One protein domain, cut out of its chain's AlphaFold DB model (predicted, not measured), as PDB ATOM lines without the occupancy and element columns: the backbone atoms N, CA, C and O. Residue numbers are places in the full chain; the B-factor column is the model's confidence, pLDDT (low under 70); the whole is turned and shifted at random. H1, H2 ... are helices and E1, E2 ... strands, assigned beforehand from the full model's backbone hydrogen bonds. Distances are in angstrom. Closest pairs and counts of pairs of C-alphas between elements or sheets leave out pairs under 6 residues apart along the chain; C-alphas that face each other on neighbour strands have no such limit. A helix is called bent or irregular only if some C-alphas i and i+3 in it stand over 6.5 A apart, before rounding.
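Overview. This is residues 65 to 114 of the 124 residues of the protein "SVWC domain-containing protein" of Biomphalaria glabrata (UniProt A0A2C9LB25). A short ribbon of two antiparallel strands, E1 and E2, has the long helix H2 packed beside E1 through residues 99 to 106, while the chain between the strands makes a long loop that holds the small helix H1 and sticks out at residues 78 to 83. The printed part has 50 residues, with two named strands and two named helices in the order E1, H1, E2, H2, and its class is mixed, helices and strands. It is only just compact, close to loose, with a radius of gyration of the C-alphas of 11.6 A and spans of 30 by 29 by 18 A.

Along the chain. Start at Gln 65 and find C-alpha 70 at (85.181, 107.458, 92.697), where E1 begins; it covers residues 70 to 72. H1 follows at residues 74 to 78, and E2 at residues 89 to 91. H2 begins at C-alpha 99, at (78.003, 113.076, 95.743), and runs 20.2 A through residues 99 to 112 to C-alpha 112 at (82.525, 112.980, 76.083).

Arrangement. Look first at E1 and E2, antiparallel neighbours at 156 degrees; N 71 and O 90 are within hydrogen-bond range at 2.8 A, as are N 90 and O 71. From E1, go to H2: their closest C-alphas, those of Tyr 71 and Tyr 102, are 5.8 A apart. H1 and H2 are apart. H1 is irregular, but only just: C-alphas 75 and 78 are 6.9 A apart. In H2 every O i to N i+4 pair is within hydrogen-bond range; H1 has 0 of 1, and 1 of 2 O i to N i+3 pairs.

Size, cuts and confidence. The farthest C-alphas, those of Glu 95 and Gly 114, are 32.1 A apart. The printed part has no cut. The link from E1 to H1 is tight; those from H1 to E2 and from E2 to H2 are short. The mean pLDDT of the printed part is 78.3, with values under 70 at residues 65 to 66, 74 to 78 and 112 to 114.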
ATOM      1  N   GLN A  65      91.929 105.592  85.334       60.19
ATOM      2  CA  GLN A  65      90.975 104.501  85.301       60.19
ATOM      3  C   GLN A  65      89.744 105.018  86.029       60.19
ATOM      4  O   GLN A  65      89.845 105.516  87.154       60.19
ATOM      5  N   ASP A  66      88.598 104.942  85.357       67.56
ATOM      6  CA  ASP A  66      87.314 105.213  85.977       67.56
ATOM      7  C   ASP A  66      87.094 104.144  87.049       67.56
ATOM      8  O   ASP A  66      86.690 103.012  86.775       67.56
ATOM      9  N   PHE A  67      87.416 104.493  88.291       79.56
ATOM     10  CA  PHE A  67      87.126 103.657  89.442       79.56
ATOM     11  C   PHE A  67      85.634 103.804  89.773       79.56
ATOM     12  O   PHE A  67      85.178 104.916  90.065       79.56
ATOM     13  N   PRO A  68      84.839 102.717  89.730       82.06
ATOM     14  CA  PRO A  68      83.411 102.799  90.006       82.06
ATOM     15  C   PRO A  68      83.151 103.387  91.394       82.06
ATOM     16  O   PRO A  68      83.596 102.844  92.401       82.06
ATOM     17  N   GLY A  69      82.400 104.486  91.450       86.31
ATOM     18  CA  GLY A  69      82.089 105.173  92.705       86.31
ATOM     19  C   GLY A  69      83.187 106.109  93.214       86.31
ATOM     20  O   GLY A  69      83.113 106.520  94.370       86.31
ATOM     21  N   CYS A  70      84.168 106.459  92.381       87.50
ATOM     22  CA  CYS A  70      85.181 107.458  92.697       87.50
ATOM     23  C   CYS A  70      85.239 108.558  91.627       87.50
ATOM     24  O   CYS A  70      84.779 108.372  90.500       87.50
ATOM     25  N   TYR A  71      85.812 109.704  91.980       86.06
ATOM     26  CA  TYR A  71      86.178 110.774  91.056       86.06
ATOM     27  C   TYR A  71      87.517 111.384  91.472       86.06
ATOM     28  O   TYR A  71      87.907 111.323  92.635       86.06
ATOM     29  N   TYR A  72      88.220 111.996  90.523       81.06
ATOM     30  CA  TYR A  72      89.423 112.764  90.827       81.06
ATOM     31  C   TYR A  72      89.047 114.193  91.200       81.06
ATOM     32  O   TYR A  72      88.284 114.851  90.489       81.06
ATOM     33  N   ASP A  73      89.573 114.678  92.317       78.06
ATOM     34  CA  ASP A  73      89.337 116.041  92.755       78.06
ATOM     35  C   ASP A  73      90.106 117.040  91.869       78.06
ATOM     36  O   ASP A  73      91.329 117.170  91.923       78.06
ATOM     37  N   GLU A  74      89.353 117.772  91.048       68.56
ATOM     38  CA  GLU A  74      89.843 118.853  90.191       68.56
ATOM     39  C   GLU A  74      90.230 120.136  90.944       68.56
ATOM     40  O   GLU A  74      90.821 121.034  90.348       68.56
ATOM     41  N   ASN A  75      89.948 120.258  92.243       58.84
ATOM     42  CA  ASN A  75      90.301 121.437  93.040       58.84
ATOM     43  C   ASN A  75      91.828 121.625  93.162       58.84
ATOM     44  O   ASN A  75      92.281 122.733  93.441       58.84
ATOM     45  N   ASN A  76      92.627 120.592  92.860       54.22
ATOM     46  CA  ASN A  76      94.084 120.702  92.717       54.22
ATOM     47  C   ASN A  76      94.545 121.304  91.372       54.22
ATOM     48  O   ASN A  76      95.741 121.535  91.188       54.22
ATOM     49  N   ASN A  77      93.637 121.629  90.441       55.53
ATOM     50  CA  ASN A  77      93.985 122.213  89.135       55.53
ATOM     51  C   ASN A  77      94.492 123.673  89.207       55.53
ATOM     52  O   ASN A  77      94.833 124.246  88.177       55.53
ATOM     53  N   VAL A  78      94.552 124.297  90.391       62.09
ATOM     54  CA  VAL A  78      95.149 125.641  90.569       62.09
ATOM     55  C   VAL A  78      96.684 125.580  90.628       62.09
ATOM     56  O   VAL A  78      97.365 126.593  90.450       62.09
ATOM     57  N   SER A  79      97.246 124.399  90.876       71.25
ATOM     58  CA  SER A  79      98.684 124.222  91.047       71.25
ATOM     59  C   SER A  79      99.427 124.245  89.707       71.25
ATOM     60  O   SER A  79      98.893 123.868  88.668       71.25
ATOM     61  N   LYS A  80     100.684 124.702  89.711       83.25
ATOM     62  CA  LYS A  80     101.556 124.629  88.526       83.25
ATOM     63  C   LYS A  80     102.128 123.219  88.393       83.25
ATOM     64  O   LYS A  80     102.230 122.505  89.383       83.25
ATOM     65  N   TYR A  81     102.541 122.829  87.190       83.25
ATOM     66  CA  TYR A  81     103.305 121.595  86.997       83.25
ATOM     67  C   TYR A  81     104.563 121.590  87.896       83.25
ATOM     68  O   TYR A  81     105.210 122.639  88.003       83.25
ATOM     69  N   PRO A  82     104.926 120.460  88.539       78.25
ATOM     70  CA  PRO A  82     104.316 119.122  88.449       78.25
ATOM     71  C   PRO A  82     103.143 118.871  89.414       78.25
ATOM     72  O   PRO A  82     102.529 117.808  89.370       78.25
ATOM     73  N   ASP A  83     102.802 119.823  90.279       79.62
ATOM     74  CA  ASP A  83     101.836 119.611  91.362       79.62
ATOM     75  C   ASP A  83     100.407 119.359  90.850       79.62
ATOM     76  O   ASP A  83      99.657 118.602  91.464       79.62
ATOM     77  N   CYS A  84     100.027 119.919  89.694       79.44
ATOM     78  CA  CYS A  84      98.720 119.646  89.080       79.44
ATOM     79  C   CYS A  84      98.559 118.211  88.536       79.44
ATOM     80  O   CYS A  84      97.454 117.842  88.133       79.44
ATOM     81  N   CYS A  85      99.622 117.396  88.529       78.38
ATOM     82  CA  CYS A  85      99.554 116.000  88.093       78.38
ATOM     83  C   CYS A  85      98.955 115.075  89.147       78.38
ATOM     84  O   CYS A  85      98.312 114.079  88.814       78.38
ATOM     85  N   PHE A  86      99.137 115.400  90.424       75.00
ATOM     86  CA  PHE A  86      98.697 114.554  91.526       75.00
ATOM     87  C   PHE A  86      97.288 114.962  91.957       75.00
ATOM     88  O   PHE A  86      97.079 115.682  92.938       75.00
ATOM     89  N   ARG A  87      96.297 114.512  91.185       75.50
ATOM     90  CA  ARG A  87      94.890 114.648  91.571       75.50
ATOM     91  C   ARG A  87      94.557 113.622  92.641       75.50
ATOM     92  O   ARG A  87      94.880 112.444  92.506       75.50
ATOM     93  N   GLU A  88      93.895 114.074  93.693       78.62
ATOM     94  CA  GLU A  88      93.450 113.182  94.753       78.62
ATOM     95  C   GLU A  88      92.229 112.388  94.275       78.62
ATOM     96  O   GLU A  88      91.282 112.961  93.738       78.62
ATOM     97  N   LEU A  89      92.255 111.066  94.433       84.75
ATOM     98  CA  LEU A  89      91.111 110.210  94.134       84.75
ATOM     99  C   LEU A  89      90.183 110.196  95.353       84.75
ATOM    100  O   LEU A  89      90.604 109.782  96.428       84.75
ATOM    101  N   LYS A  90      88.933 110.625  95.170       88.75
ATOM    102  CA  LYS A  90      87.875 110.590  96.185       88.75
ATOM    103  C   LYS A  90      86.884 109.490  95.850       88.75
ATOM    104  O   LYS A  90      86.313 109.480  94.759       88.75
ATOM    105  N   CYS A  91      86.662 108.577  96.780       90.56
ATOM    106  CA  CYS A  91      85.797 107.418  96.631       90.56
ATOM    107  C   CYS A  91      84.631 107.457  97.619       90.56
ATOM    108  O   CYS A  91      84.726 108.009  98.715       90.56
ATOM    109  N   ARG A  92      83.501 106.844  97.244       91.06
ATOM    110  CA  ARG A  92      82.351 106.702  98.149       91.06
ATOM    111  C   ARG A  92      82.787 106.050  99.459       91.06
ATOM    112  O   ARG A  92      83.216 104.899  99.465       91.06
ATOM    113  N   GLY A  93      82.597 106.769 100.561       89.25
ATOM    114  CA  GLY A  93      83.014 106.347 101.898       89.25
ATOM    115  C   GLY A  93      84.132 107.203 102.493       89.25
ATOM    116  O   GLY A  93      84.311 107.147 103.708       89.25
ATOM    117  N   ASP A  94      84.818 108.014 101.685       90.69
ATOM    118  CA  ASP A  94      85.761 109.017 102.184       90.69
ATOM    119  C   ASP A  94      85.006 110.156 102.889       90.69
ATOM    120  O   ASP A  94      83.882 110.502 102.508       90.69
ATOM    121  N   GLU A  95      85.610 110.741 103.931       89.88
ATOM    122  CA  GLU A  95      84.970 111.790 104.746       89.88
ATOM    123  C   GLU A  95      84.607 113.042 103.932       89.88
ATOM    124  O   GLU A  95      83.647 113.739 104.261       89.88
ATOM    125  N   ASP A  96      85.353 113.312 102.865       87.94
ATOM    126  CA  ASP A  96      85.195 114.457 101.973       87.94
ATOM    127  C   ASP A  96      84.696 114.069 100.575       87.94
ATOM    128  O   ASP A  96      84.864 114.808  99.602       87.94
ATOM    129  N   PHE A  97      84.035 112.916 100.466       90.31
ATOM    130  CA  PHE A  97      83.358 112.531  99.239       90.31
ATOM    131  C   PHE A  97      82.112 113.398  98.983       90.31
ATOM    132  O   PHE A  97      81.154 113.397  99.760       90.31
ATOM    133  N   GLU A  98      82.078 114.082  97.839       90.94
ATOM    134  CA  GLU A  98      80.958 114.929  97.419       90.94
ATOM    135  C   GLU A  98      80.108 114.248  96.326       90.94
ATOM    136  O   GLU A  98      80.491 114.176  95.155       90.94
ATOM    137  N   GLU A  99      78.897 113.794  96.676       88.88
ATOM    138  CA  GLU A  99      78.003 113.076  95.743       88.88
ATOM    139  C   GLU A  99      77.564 113.940  94.537       88.88
ATOM    140  O   GLU A  99      77.413 113.443  93.415       88.88
ATOM    141  N   GLU A 100      77.401 115.253  94.736       88.38
ATOM    142  CA  GLU A 100      77.073 116.194  93.654       88.38
ATOM    143  C   GLU A 100      78.207 116.295  92.624       88.38
ATOM    144  O   GLU A 100      77.962 116.365  91.413       88.38
ATOM    145  N   LYS A 101      79.456 116.267  93.097       85.81
ATOM    146  CA  LYS A 101      80.653 116.333  92.259       85.81
ATOM    147  C   LYS A 101      80.838 115.044  91.471       85.81
ATOM    148  O   LYS A 101      81.008 115.102  90.254       85.81
ATOM    149  N   TYR A 102      80.672 113.898  92.130       87.44
ATOM    150  CA  TYR A 102      80.657 112.588  91.478       87.44
ATOM    151  C   TYR A 102      79.635 112.518  90.329       87.44
ATOM    152  O   TYR A 102      79.974 112.130  89.209       87.44
ATOM    153  N   SER A 103      78.397 112.958  90.573       85.75
ATOM    154  CA  SER A 103      77.328 112.954  89.562       85.75
ATOM    155  C   SER A 103      77.659 113.836  88.352       85.75
ATOM    156  O   SER A 103      77.395 113.451  87.210       85.75
ATOM    157  N   ARG A 104      78.277 115.002  88.582       85.50
ATOM    158  CA  ARG A 104      78.703 115.921  87.515       85.50
ATOM    159  C   ARG A 104      79.814 115.327  86.654       85.50
ATOM    160  O   ARG A 104      79.711 115.391  85.430       85.50
ATOM    161  N   VAL A 105      80.843 114.753  87.281       82.31
ATOM    162  CA  VAL A 105      81.961 114.104  86.575       82.31
ATOM    163  C   VAL A 105      81.438 112.952  85.722       82.31
ATOM    164  O   VAL A 105      81.733 112.884  84.532       82.31
ATOM    165  N   ARG A 106      80.557 112.113  86.280       81.75
ATOM    166  CA  ARG A 106      79.930 111.009  85.542       81.75
ATOM    167  C   ARG A 106      79.147 111.485  84.314       81.75
ATOM    168  O   ARG A 106      79.296 110.903  83.245       81.75
ATOM    169  N   TYR A 107      78.339 112.537  84.457       78.94
ATOM    170  CA  TYR A 107      77.583 113.117  83.341       78.94
ATOM    171  C   TYR A 107      78.496 113.723  82.265       78.94
ATOM    172  O   TYR A 107      78.204 113.647  81.071       78.94
ATOM    173  N   HIS A 108      79.607 114.346  82.665       76.50
ATOM    174  CA  HIS A 108      80.560 114.893  81.707       76.50
ATOM    175  C   HIS A 108      81.265 113.772  80.933       76.50
ATOM    176  O   HIS A 108      81.337 113.849  79.706       76.50
ATOM    177  N   ASN A 109      81.694 112.715  81.634       71.88
ATOM    178  CA  ASN A 109      82.346 111.551  81.037       71.88
ATOM    179  C   ASN A 109      81.427 110.827  80.042       71.88
ATOM    180  O   ASN A 109      81.870 110.541  78.928       71.88
ATOM    181  N   SER A 110      80.146 110.612  80.381       71.81
ATOM    182  CA  SER A 110      79.180 109.980  79.463       71.81
ATOM    183  C   SER A 110      78.967 110.803  78.188       71.81
ATOM    184  O   SER A 110      78.907 110.258  77.083       71.81
ATOM    185  N   LYS A 111      78.947 112.137  78.312       72.12
ATOM    186  CA  LYS A 111      78.816 113.052  77.172       72.12
ATOM    187  C   LYS A 111      80.060 113.070  76.277       72.12
ATOM    188  O   LYS A 111      79.920 113.159  75.058       72.12
ATOM    189  N   THR A 112      81.264 113.010  76.850       64.38
ATOM    190  CA  THR A 112      82.525 112.980  76.083       64.38
ATOM    191  C   THR A 112      82.809 111.629  75.439       64.38
ATOM    192  O   THR A 112      83.408 111.592  74.368       64.38
ATOM    193  N   LEU A 113      82.363 110.529  76.053       59.28
ATOM    194  CA  LEU A 113      82.530 109.178  75.513       59.28
ATOM    195  C   LEU A 113      81.477 108.807  74.463       59.28
ATOM    196  O   LEU A 113      81.575 107.738  73.867       59.28
ATOM    197  N   GLY A 114      80.505 109.688  74.194       51.72
ATOM    198  CA  GLY A 114      79.464 109.418  73.208       51.72
ATOM    199  C   GLY A 114      78.681 108.153  73.547       51.72
ATOM    200  O   GLY A 114      78.341 107.386  72.648       51.72
TER     201      GLY A 114